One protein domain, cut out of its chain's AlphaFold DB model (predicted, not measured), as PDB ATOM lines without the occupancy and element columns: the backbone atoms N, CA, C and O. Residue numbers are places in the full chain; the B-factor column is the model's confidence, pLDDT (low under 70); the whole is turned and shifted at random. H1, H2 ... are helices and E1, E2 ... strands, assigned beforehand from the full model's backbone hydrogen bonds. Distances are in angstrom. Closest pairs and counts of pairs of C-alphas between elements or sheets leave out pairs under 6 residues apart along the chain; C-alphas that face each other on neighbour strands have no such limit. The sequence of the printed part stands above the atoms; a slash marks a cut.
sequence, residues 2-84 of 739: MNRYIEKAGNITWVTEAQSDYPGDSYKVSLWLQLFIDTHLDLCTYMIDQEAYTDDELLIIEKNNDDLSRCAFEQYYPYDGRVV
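AT A GLANCE: This is residues 2 to 84 of the 739 residues of an uncharacterized protein of bacterium (UniProt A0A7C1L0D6). A long, loose rod has two helices, H1 and H2, side by side and running opposite ways in one half, and a small head of H3, H4, H5 and the strand hairpin E1 and E2 in the other. The turn at residues 19 to 25 sticks out at one end, the hairpin makes the other end, and residues 3 to 8 of H1 also stand free. The printed part has 83 residues, in the order H1, H2, H3, H4, E1, E2, H5; the sheet E1 - E2 is antiparallel and the class is mostly helix. The whole is loose, with a radius of gyration of the C-alphas of 16.4 A and spans of 54 by 26 by 16 A.

IN THESE COORDINATES: H1, residues 2 to 15, begins at C-alpha 2 (20.272, 32.371, -13.539) and is 19.9 A long. H2, residues 25 to 38, is 20.0 A long, and H3, residues 41 to 50, 14.2 A. H4 is residues 55 to 59, E1 61 to 63 and E2 69 to 71. H5, residues 72 to 75, ends at C-alpha 75 (12.694, 15.142, -11.479).

HOW THE PARTS SIT: H1 and H2 are close but not clearly touching, at a shallow tilt of 12 degrees, opposite ways; the closest C-alphas, of Ala 9 and Ile 37, are 7.6 A apart. H2 and H3 meet only through their link. H3 and H5 only just touch, with 3 pairs of C-alphas within 8 A, the closest those of Leu 43 and Phe 73 at 7.1 A. H4 and H5 touch, the closest C-alphas being Leu 58 and Ala 72 at 5.3 A. In the hairpin E1 and E2, at 138 degrees, C-alphas 61 and 71 face each other at 4.2 A, with no backbone N and O within hydrogen-bond range across the pair. O i to N i+4 pairs are within hydrogen-bond range throughout H2, H3 and H4, and in 8 of 10 in H1; H5 is too short for one.

THE WHOLE: The C-alphas farthest apart, of Asp 21 and Asp 67, are 54.5 A apart. The printed part has no cut and no long link. Mean pLDDT of the printed part is 74.9, and residues 2 to 25 and 62 to 69 are under 70.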
ATOM      1  N   MET A   2      21.494  32.084 -14.309       40.00
ATOM      2  CA  MET A   2      20.272  32.371 -13.539       40.00
ATOM      3  C   MET A   2      19.922  33.865 -13.446       40.00
ATOM      4  O   MET A   2      18.851  34.242 -13.890       40.00
ATOM      5  N   ASN A   3      20.840  34.742 -13.011       40.88
ATOM      6  CA  ASN A   3      20.563  36.191 -12.957       40.88
ATOM      7  C   ASN A   3      20.202  36.788 -14.327       40.88
ATOM      8  O   ASN A   3      19.300  37.605 -14.402       40.88
ATOM      9  N   ARG A   4      20.824  36.328 -15.425       49.00
ATOM     10  CA  ARG A   4      20.459  36.757 -16.792       49.00
ATOM     11  C   ARG A   4      19.135  36.153 -17.266       49.00
ATOM     12  O   ARG A   4      18.459  36.773 -18.077       49.00
ATOM     13  N   TYR A   5      18.784  34.947 -16.818       49.38
ATOM     14  CA  TYR A   5      17.503  34.306 -17.124       49.38
ATOM     15  C   TYR A   5      16.363  34.976 -16.351       49.38
ATOM     16  O   TYR A   5      15.354  35.308 -16.954       49.38
ATOM     17  N   ILE A   6      16.565  35.270 -15.065       50.47
ATOM     18  CA  ILE A   6      15.659  36.037 -14.198       50.47
ATOM     19  C   ILE A   6      15.477  37.457 -14.742       50.47
ATOM     20  O   ILE A   6      14.350  37.909 -14.901       50.47
ATOM     21  N   GLU A   7      16.563  38.137 -15.114       51.00
ATOM     22  CA  GLU A   7      16.514  39.479 -15.701       51.00
ATOM     23  C   GLU A   7      15.796  39.474 -17.062       51.00
ATOM     24  O   GLU A   7      14.952  40.328 -17.321       51.00
ATOM     25  N   LYS A   8      16.037  38.472 -17.922       53.78
ATOM     26  CA  LYS A   8      15.313  38.331 -19.199       53.78
ATOM     27  C   LYS A   8      13.846  37.931 -19.019       53.78
ATOM     28  O   LYS A   8      13.001  38.506 -19.695       53.78
ATOM     29  N   ALA A   9      13.528  36.999 -18.124       51.03
ATOM     30  CA  ALA A   9      12.158  36.578 -17.830       51.03
ATOM     31  C   ALA A   9      11.353  37.719 -17.186       51.03
ATOM     32  O   ALA A   9      10.228  37.980 -17.601       51.03
ATOM     33  N   GLY A  10      11.963  38.463 -16.258       50.69
ATOM     34  CA  GLY A  10      11.396  39.675 -15.668       50.69
ATOM     35  C   GLY A  10      11.189  40.800 -16.687       50.69
ATOM     36  O   GLY A  10      10.210  41.540 -16.586       50.69
ATOM     37  N   ASN A  11      12.035  40.892 -17.717       47.00
ATOM     38  CA  ASN A  11      11.864  41.849 -18.813       47.00
ATOM     39  C   ASN A  11      10.783  41.431 -19.830       47.00
ATOM     40  O   ASN A  11      10.132  42.307 -20.391       47.00
ATOM     41  N   ILE A  12      10.513  40.133 -20.032       49.31
ATOM     42  CA  ILE A  12       9.404  39.666 -20.896       49.31
ATOM     43  C   ILE A  12       8.046  40.146 -20.356       49.31
ATOM     44  O   ILE A  12       7.182  40.530 -21.143       49.31
ATOM     45  N   THR A  13       7.885  40.232 -19.031       43.72
ATOM     46  CA  THR A  13       6.678  40.779 -18.387       43.72
ATOM     47  C   THR A  13       6.396  42.255 -18.704       43.72
ATOM     48  O   THR A  13       5.247  42.670 -18.600       43.72
ATOM     49  N   TRP A  14       7.399  43.042 -19.116       41.91
ATOM     50  CA  TRP A  14       7.226  44.460 -19.480       41.91
ATOM     51  C   TRP A  14       7.011  44.688 -20.984       41.91
ATOM     52  O   TRP A  14       6.493  45.727 -21.378       41.91
ATOM     53  N   VAL A  15       7.365  43.725 -21.844       42.59
ATOM     54  CA  VAL A  15       7.300  43.892 -23.312       42.59
ATOM     55  C   VAL A  15       5.895  43.615 -23.884       42.59
ATOM     56  O   VAL A  15       5.621  43.930 -25.039       42.59
ATOM     57  N   THR A  16       4.948  43.107 -23.087       44.28
ATOM     58  CA  THR A  16       3.558  42.872 -23.531       44.28
ATOM     59  C   THR A  16       2.638  44.104 -23.495       44.28
ATOM     60  O   THR A  16       1.463  43.976 -23.820       44.28
ATOM     61  N   GLU A  17       3.149  45.307 -23.201       44.47
ATOM     62  CA  GLU A  17       2.442  46.577 -23.480       44.47
ATOM     63  C   GLU A  17       2.441  46.955 -24.980       44.47
ATOM     64  O   GLU A  17       2.085  48.070 -25.359       44.47
ATOM     65  N   ALA A  18       2.810  46.026 -25.869       41.97
ATOM     66  CA  ALA A  18       2.577  46.175 -27.296       41.97
ATOM     67  C   ALA A  18       1.062  46.245 -27.567       41.97
ATOM     68  O   ALA A  18       0.331  45.272 -27.370       41.97
ATOM     69  N   GLN A  19       0.608  47.420 -28.006       39.69
ATOM     70  CA  GLN A  19      -0.748  47.716 -28.462       39.69
ATOM     71  C   GLN A  19      -1.198  46.685 -29.511       39.69
ATOM     72  O   GLN A  19      -0.896  46.821 -30.693       39.69
ATOM     73  N   SER A  20      -1.910  45.634 -29.101       43.19
ATOM     74  CA  SER A  20      -2.677  44.827 -30.046       43.19
ATOM     75  C   SER A  20      -4.025  45.507 -30.257       43.19
ATOM     76  O   SER A  20      -4.754  45.709 -29.282       43.19
ATOM     77  N   ASP A  21      -4.396  45.777 -31.508       48.25
ATOM     78  CA  ASP A  21      -5.694  46.366 -31.891       48.25
ATOM     79  C   ASP A  21      -6.920  45.528 -31.455       48.25
ATOM     80  O   ASP A  21      -8.061  45.975 -31.553       48.25
ATOM     81  N   TYR A  22      -6.694  44.324 -30.918       47.31
ATOM     82  CA  TYR A  22      -7.698  43.470 -30.288       47.31
ATOM     83  C   TYR A  22      -7.429  43.340 -28.779       47.31
ATOM     84  O   TYR A  22      -6.704  42.434 -28.357       47.31
ATOM     85  N   PRO A  23      -8.030  44.191 -27.925       54.12
ATOM     86  CA  PRO A  23      -7.730  44.241 -26.490       54.12
ATOM     87  C   PRO A  23      -8.029  42.937 -25.727       54.12
ATOM     88  O   PRO A  23      -7.598  42.794 -24.588       54.12
ATOM     89  N   GLY A  24      -8.742  41.976 -26.326       57.91
ATOM     90  CA  GLY A  24      -9.051  40.681 -25.713       57.91
ATOM     91  C   GLY A  24      -7.958  39.609 -25.838       57.91
ATOM     92  O   GLY A  24      -7.874  38.739 -24.969       57.91
ATOM     93  N   ASP A  25      -7.115  39.651 -26.875       69.00
ATOM     94  CA  ASP A  25      -6.165  38.559 -27.149       69.00
ATOM     95  C   ASP A  25      -4.793  38.767 -26.495       69.00
ATOM     96  O   ASP A  25      -4.159  37.790 -26.090       69.00
ATOM     97  N   SER A  26      -4.375  40.019 -26.272       74.19
ATOM     98  CA  SER A  26      -3.108  40.325 -25.584       74.19
ATOM     99  C   SER A  26      -3.041  39.720 -24.170       74.19
ATOM    100  O   SER A  26      -2.047  39.087 -23.802       74.19
ATOM    101  N   TYR A  27      -4.137  39.780 -23.400       77.38
ATOM    102  CA  TYR A  27      -4.184  39.202 -22.050       77.38
ATOM    103  C   TYR A  27      -4.039  37.678 -22.039       77.38
ATOM    104  O   TYR A  27      -3.405  37.127 -21.137       77.38
ATOM    105  N   LYS A  28      -4.592  36.985 -23.044       81.31
ATOM    106  CA  LYS A  28      -4.456  35.527 -23.157       81.31
ATOM    107  C   LYS A  28      -3.013  35.145 -23.446       81.31
ATOM    108  O   LYS A  28      -2.490  34.256 -22.786       81.31
ATOM    109  N   VAL A  29      -2.366  35.824 -24.394       86.38
ATOM    110  CA  VAL A  29      -0.958  35.567 -24.733       86.38
ATOM    111  C   VAL A  29      -0.055  35.830 -23.527       86.38
ATOM    112  O   VAL A  29       0.774  34.986 -23.200       86.38
ATOM    113  N   SER A  30      -0.266  36.944 -22.817       85.75
ATOM    114  CA  SER A  30       0.469  37.265 -21.586       85.75
ATOM    115  C   SER A  30       0.298  36.181 -20.515       85.75
ATOM    116  O   SER A  30       1.287  35.725 -19.939       85.75
ATOM    117  N   LEU A  31      -0.932  35.696 -20.295       90.75
ATOM    118  CA  LEU A  31      -1.180  34.583 -19.377       90.75
ATOM    119  C   LEU A  31      -0.439  33.317 -19.825       90.75
ATOM    120  O   LEU A  31       0.258  32.728 -19.011       90.75
ATOM    121  N   TRP A  32      -0.544  32.899 -21.089       92.50
ATOM    122  CA  TRP A  32       0.113  31.676 -21.572       92.50
ATOM    123  C   TRP A  32       1.637  31.736 -21.479       92.50
ATOM    124  O   TRP A  32       2.256  30.761 -21.056       92.50
ATOM    125  N   LEU A  33       2.243  32.879 -21.814       92.81
ATOM    126  CA  LEU A  33       3.679  33.098 -21.632       92.81
ATOM    127  C   LEU A  33       4.069  32.997 -20.156       92.81
ATOM    128  O   LEU A  33       5.068  32.361 -19.823       92.81
ATOM    129  N   GLN A  34       3.261  33.567 -19.265       93.50
ATOM    130  CA  GLN A  34       3.498  33.454 -17.833       93.50
ATOM    131  C   GLN A  34       3.359  32.010 -17.338       93.50
ATOM    132  O   GLN A  34       4.194  31.560 -16.560       93.50
ATOM    133  N   LEU A  35       2.338  31.275 -17.785       94.88
ATOM    134  CA  LEU A  35       2.167  29.866 -17.430       94.88
ATOM    135  C   LEU A  35       3.352  29.035 -17.936       94.88
ATOM    136  O   LEU A  35       3.852  28.189 -17.210       94.88
ATOM    137  N   PHE A  36       3.870  29.322 -19.131       95.25
ATOM    138  CA  PHE A  36       5.094  28.692 -19.620       95.25
ATOM    139  C   PHE A  36       6.295  28.980 -18.706       95.25
ATOM    140  O   PHE A  36       7.007  28.052 -18.326       95.25
ATOM    141  N   ILE A  37       6.499  30.233 -18.289       95.06
ATOM    142  CA  ILE A  37       7.547  30.588 -17.315       95.06
ATOM    143  C   ILE A  37       7.342  29.814 -16.005       95.06
ATOM    144  O   ILE A  37       8.295  29.263 -15.453       95.06
ATOM    145  N   ASP A  38       6.098  29.690 -15.546       95.94
ATOM    146  CA  ASP A  38       5.771  28.996 -14.305       95.94
ATOM    147  C   ASP A  38       6.100  27.501 -14.316       95.94
ATOM    148  O   ASP A  38       6.320  26.925 -13.248       95.94
ATOM    149  N   THR A  39       6.175  26.863 -15.494       96.12
ATOM    150  CA  THR A  39       6.573  25.445 -15.595       96.12
ATOM    151  C   THR A  39       7.966  25.204 -15.000       96.12
ATOM    152  O   THR A  39       8.264  24.094 -14.566       96.12
ATOM    153  N   HIS A  40       8.792  26.254 -14.915       96.19
ATOM    154  CA  HIS A  40      10.164  26.211 -14.418       96.19
ATOM    155  C   HIS A  40      10.281  26.461 -12.909       96.19
ATOM    156  O   HIS A  40      11.366  26.289 -12.358       96.19
ATOM    157  N   LEU A  41       9.201  26.858 -12.217       95.56
ATOM    158  CA  LEU A  41       9.281  27.267 -10.807       95.56
ATOM    159  C   LEU A  41       9.840  26.166  -9.909       95.56
ATOM    160  O   LEU A  41      10.659  26.463  -9.051       95.56
ATOM    161  N   ASP A  42       9.437  24.912 -10.127       94.50
ATOM    162  CA  ASP A  42       9.917  23.770  -9.344       94.50
ATOM    163  C   ASP A  42      11.434  23.571  -9.467       94.50
ATOM    164  O   ASP A  42      12.118  23.388  -8.461       94.50
ATOM    165  N   LEU A  43      11.956  23.623 -10.698       94.38
ATOM    166  CA  LEU A  43      13.387  23.495 -10.961       94.38
ATOM    167  C   LEU A  43      14.141  24.662 -10.326       94.38
ATOM    168  O   LEU A  43      15.126  24.450  -9.628       94.38
ATOM    169  N   CYS A  44      13.644  25.890 -10.493       94.88
ATOM    170  CA  CYS A  44      14.252  27.064  -9.876       94.88
ATOM    171  C   CYS A  44      14.199  27.022  -8.340       94.88
ATOM    172  O   CYS A  44      15.138  27.488  -7.701       94.88
ATOM    173  N   THR A  45      13.146  26.455  -7.739       93.25
ATOM    174  CA  THR A  45      13.099  26.196  -6.292       93.25
ATOM    175  C   THR A  45      14.230  25.258  -5.883       93.25
ATOM    176  O   THR A  45      14.974  25.588  -4.965       93.25
ATOM    177  N   TYR A  46      14.399  24.132  -6.582       92.81
ATOM    178  CA  TYR A  46      15.477  23.182  -6.296       92.81
ATOM    179  C   TYR A  46      16.864  23.828  -6.434       92.81
ATOM    180  O   TYR A  46      17.683  23.707  -5.528       92.81
ATOM    181  N   MET A  47      17.101  24.573  -7.520       93.62
ATOM    182  CA  MET A  47      18.368  25.276  -7.769       93.62
ATOM    183  C   MET A  47      18.738  26.233  -6.631       93.62
ATOM    184  O   MET A  47      19.890  26.279  -6.214       93.62
ATOM    185  N   ILE A  48      17.764  26.992  -6.116       91.50
ATOM    186  CA  ILE A  48      17.981  27.915  -4.994       91.50
ATOM    187  C   ILE A  48      18.256  27.148  -3.699       91.50
ATOM    188  O   ILE A  48      19.129  27.543  -2.934       91.50
ATOM    189  N   ASP A  49      17.526  26.063  -3.455       90.31
ATOM    190  CA  ASP A  49      17.605  25.312  -2.201       90.31
ATOM    191  C   ASP A  49      18.884  24.481  -2.076       90.31
ATOM    192  O   ASP A  49      19.384  24.310  -0.968       90.31
ATOM    193  N   GLN A  50      19.397  23.971  -3.197       92.44
ATOM    194  CA  GLN A  50      20.631  23.180  -3.257       92.44
ATOM    195  C   GLN A  50      21.850  23.990  -3.708       92.44
ATOM    196  O   GLN A  50      22.935  23.431  -3.832       92.44
ATOM    197  N   GLU A  51      21.677  25.284  -3.993       94.19
ATOM    198  CA  GLU A  51      22.707  26.138  -4.598       94.19
ATOM    199  C   GLU A  51      23.316  25.542  -5.891       94.19
ATOM    200  O   GLU A  51      24.476  25.785  -6.214       94.19
ATOM    201  N   ALA A  52      22.514  24.782  -6.648       92.44
ATOM    202  CA  ALA A  52      22.903  24.097  -7.880       92.44
ATOM    203  C   ALA A  52      22.510  24.932  -9.109       92.44
ATOM    204  O   ALA A  52      21.325  25.078  -9.421       92.44
ATOM    205  N   TYR A  53      23.488  25.488  -9.825       91.62
ATOM    206  CA  TYR A  53      23.264  26.466 -10.901       91.62
ATOM    207  C   TYR A  53      23.912  26.102 -12.241       91.62
ATOM    208  O   TYR A  53      23.745  26.847 -13.215       91.62
ATOM    209  N   THR A  54      24.660  25.004 -12.295       90.88
ATOM    210  CA  THR A  54      25.292  24.477 -13.509       90.88
ATOM    211  C   THR A  54      24.598  23.205 -13.991       90.88
ATOM    212  O   THR A  54      23.980  22.487 -13.205       90.88
ATOM    213  N   ASP A  55      24.703  22.919 -15.291       88.19
ATOM    214  CA  ASP A  55      24.148  21.689 -15.870       88.19
ATOM    215  C   ASP A  55      24.762  20.452 -15.202       88.19
ATOM    216  O   ASP A  55      24.035  19.522 -14.867       88.19
ATOM    217  N   ASP A  56      26.071  20.475 -14.927       89.94
ATOM    218  CA  ASP A  56      26.763  19.387 -14.234       89.94
ATOM    219  C   ASP A  56      26.161  19.136 -12.845       89.94
ATOM    220  O   ASP A  56      25.865  17.990 -12.524       89.94
ATOM    221  N   GLU A  57      25.903  20.186 -12.054       89.19
ATOM    222  CA  GLU A  57      25.263  20.072 -10.733       89.19
ATOM    223  C   GLU A  57      23.827  19.530 -10.823       89.19
ATOM    224  O   GLU A  57      23.429  18.704 -10.006       89.19
ATOM    225  N   LEU A  58      23.052  19.941 -11.833       87.38
ATOM    226  CA  LEU A  58      21.668  19.489 -12.032       87.38
ATOM    227  C   LEU A  58      21.551  18.068 -12.601       87.38
ATOM    228  O   LEU A  58      20.496  17.436 -12.465       87.38
ATOM    229  N   LEU A  59      22.610  17.577 -13.248       87.75
ATOM    230  CA  LEU A  59      22.711  16.228 -13.802       87.75
ATOM    231  C   LEU A  59      23.256  15.207 -12.792       87.75
ATOM    232  O   LEU A  59      23.207  14.006 -13.076       87.75
ATOM    233  N   ILE A  60      23.718  15.639 -11.610       84.94
ATOM    234  CA  ILE A  60      24.088  14.720 -10.528       84.94
ATOM    235  C   ILE A  60      22.855  13.886 -10.155       84.94
ATOM    236  O   ILE A  60      21.795  14.400  -9.799       84.94
ATOM    237  N   ILE A  61      22.993  12.564 -10.265       74.56
ATOM    238  CA  ILE A  61      21.950  11.616  -9.879       74.56
ATOM    239  C   ILE A  61      21.919  11.546  -8.354       74.56
ATOM    240  O   ILE A  61      22.792  10.939  -7.729       74.56
ATOM    241  N   GLU A  62      20.889  12.131  -7.752       69.88
ATOM    242  CA  GLU A  62      20.603  11.926  -6.338       69.88
ATOM    243  C   GLU A  62      19.993  10.531  -6.151       69.88
ATOM    244  O   GLU A  62      18.991  10.167  -6.774       69.88
ATOM    245  N   LYS A  63      20.591   9.715  -5.275       62.78
ATOM    246  CA  LYS A  63      19.928   8.497  -4.794       62.78
ATOM    247  C   LYS A  63      18.791   8.912  -3.864       62.78
ATOM    248  O   LYS A  63      19.010   9.114  -2.673       62.78
ATOM    249  N   ASN A  64      17.590   9.052  -4.416       59.38
ATOM    250  CA  ASN A  64      16.387   9.248  -3.618       59.38
ATOM    251  C   ASN A  64      15.985   7.948  -2.899       59.38
ATOM    252  O   ASN A  64      16.293   6.850  -3.362       59.38
ATOM    253  N   ASN A  65      15.260   8.077  -1.784       56.22
ATOM    254  CA  ASN A  65      14.805   6.945  -0.958       56.22
ATOM    255  C   ASN A  65      13.883   5.950  -1.698       56.22
ATOM    256  O   ASN A  65      13.678   4.843  -1.208       56.22
ATOM    257  N   ASP A  66      13.357   6.328  -2.867       57.78
ATOM    258  CA  ASP A  66      12.432   5.524  -3.677       57.78
ATOM    259  C   ASP A  66      13.137   4.643  -4.737       57.78
ATOM    260  O   ASP A  66      12.488   4.148  -5.656       57.78
ATOM    261  N   ASP A  67      14.460   4.452  -4.639       55.53
ATOM    262  CA  ASP A  67      15.286   3.565  -5.494       55.53
ATOM    263  C   ASP A  67      15.304   3.904  -7.006       55.53
ATOM    264  O   ASP A  67      15.972   3.248  -7.808       55.53
ATOM    265  N   LEU A  68      14.623   4.977  -7.418       57.62
ATOM    266  CA  LEU A  68      14.671   5.523  -8.771       57.62
ATOM    267  C   LEU A  68      15.750   6.605  -8.843       57.62
ATOM    268  O   LEU A  68      15.597   7.702  -8.312       57.62
ATOM    269  N   SER A  69      16.847   6.286  -9.525       61.94
ATOM    270  CA  SER A  69      17.937   7.223  -9.794       61.94
ATOM    271  C   SER A  69      17.497   8.186 -10.898       61.94
ATOM    272  O   SER A  69      17.452   7.809 -12.066       61.94
ATOM    273  N   ARG A  70      17.131   9.414 -10.525       75.06
ATOM    274  CA  ARG A  70      16.836  10.512 -11.456       75.06
ATOM    275  C   ARG A  70      17.671  11.717 -11.060       75.06
ATOM    276  O   ARG A  70      17.832  11.980  -9.871       75.06
ATOM    277  N   CYS A  71      18.207  12.438 -12.038       84.62
ATOM    278  CA  CYS A  71      18.831  13.725 -11.754       84.62
ATOM    279  C   CYS A  71      17.757  14.789 -11.476       84.62
ATOM    280  O   CYS A  71      16.583  14.627 -11.840       84.62
ATOM    281  N   ALA A  72      18.144  15.893 -10.837       84.56
ATOM    282  CA  ALA A  72      17.221  16.975 -10.506       84.56
ATOM    283  C   ALA A  72      16.508  17.531 -11.746       84.56
ATOM    284  O   ALA A  72      15.312  17.826 -11.704       84.56
ATOM    285  N   PHE A  73      17.215  17.602 -12.878       86.38
ATOM    286  CA  PHE A  73      16.635  18.044 -14.142       86.38
ATOM    287  C   PHE A  73      15.468  17.156 -14.604       86.38
ATOM    288  O   PHE A  73      14.426  17.674 -14.992       86.38
ATOM    289  N   GLU A  74      15.590  15.828 -14.516       87.44
ATOM    290  CA  GLU A  74      14.501  14.901 -14.855       87.44
ATOM    291  C   GLU A  74      13.353  14.971 -13.841       87.44
ATOM    292  O   GLU A  74      12.173  14.932 -14.205       87.44
ATOM    293  N   GLN A  75      13.684  15.093 -12.551       88.44
ATOM    294  CA  GLN A  75      12.694  15.142 -11.479       88.44
ATOM    295  C   GLN A  75      11.895  16.445 -11.460       88.44
ATOM    296  O   GLN A  75      10.740  16.416 -11.033       88.44
ATOM    297  N   TYR A  76      12.464  17.561 -11.911       91.44
ATOM    298  CA  TYR A  76      11.830  18.883 -11.924       91.44
ATOM    299  C   TYR A  76      11.683  19.458 -13.335       91.44
ATOM    300  O   TYR A  76      11.479  20.661 -13.484       91.44
ATOM    301  N   TYR A  77      11.736  18.596 -14.359       92.00
ATOM    302  CA  TYR A  77      11.637  19.004 -15.757       92.00
ATOM    303  C   TYR A  77      10.402  19.890 -15.986       92.00
ATOM    304  O   TYR A  77       9.304  19.497 -15.561       92.00
ATOM    305  N   PRO A  78      10.545  21.056 -16.645       93.25
ATOM    306  CA  PRO A  78       9.425  21.943 -16.921       93.25
ATOM    307  C   PRO A  78       8.391  21.277 -17.836       93.25
ATOM    308  O   PRO A  78       8.677  20.946 -18.984       93.25
ATOM    309  N   TYR A  79       7.172  21.084 -17.335       92.81
ATOM    310  CA  TYR A  79       6.030  20.641 -18.136       92.81
ATOM    311  C   TYR A  79       4.734  21.286 -17.636       92.81
ATOM    312  O   TYR A  79       4.656  21.775 -16.506       92.81
ATOM    313  N   ASP A  80       3.717  21.295 -18.493       88.62
ATOM    314  CA  ASP A  80       2.424  21.955 -18.282       88.62
ATOM    315  C   ASP A  80       1.728  21.550 -16.971       88.62
ATOM    316  O   ASP A  80       1.331  22.415 -16.194       88.62
ATOM    317  N   GLY A  81       1.675  20.259 -16.649       89.75
ATOM    318  CA  GLY A  81       1.078  19.746 -15.412       89.75
ATOM    319  C   GLY A  81       1.836  20.072 -14.112       89.75
ATOM    320  O   GLY A  81       1.418  19.621 -13.044       89.75
ATOM    321  N   ARG A  82       2.951  20.819 -14.156       90.00
ATOM    322  CA  ARG A  82       3.586  21.398 -12.953       90.00
ATOM    323  C   ARG A  82       3.095  22.795 -12.633       90.00
ATOM    324  O   ARG A  82       3.388  23.285 -11.544       90.00
ATOM    325  N   VAL A  83       2.393  23.450 -13.540       92.94
ATOM    326  CA  VAL A  83       1.859  24.789 -13.303       92.94
ATOM    327  C   VAL A  83       0.517  24.651 -12.617       92.94
ATOM    328  O   VAL A  83      -0.224  23.720 -12.893       92.94
ATOM    329  N   VAL A  84       0.213  25.563 -11.699       93.12
ATOM    330  CA  VAL A  84      -1.136  25.666 -11.143       93.12
ATOM    331  C   VAL A  84      -1.822  26.818 -11.848       93.12
ATOM    332  O   VAL A  84      -1.397  27.969 -11.711       93.12
TER     333      VAL A  84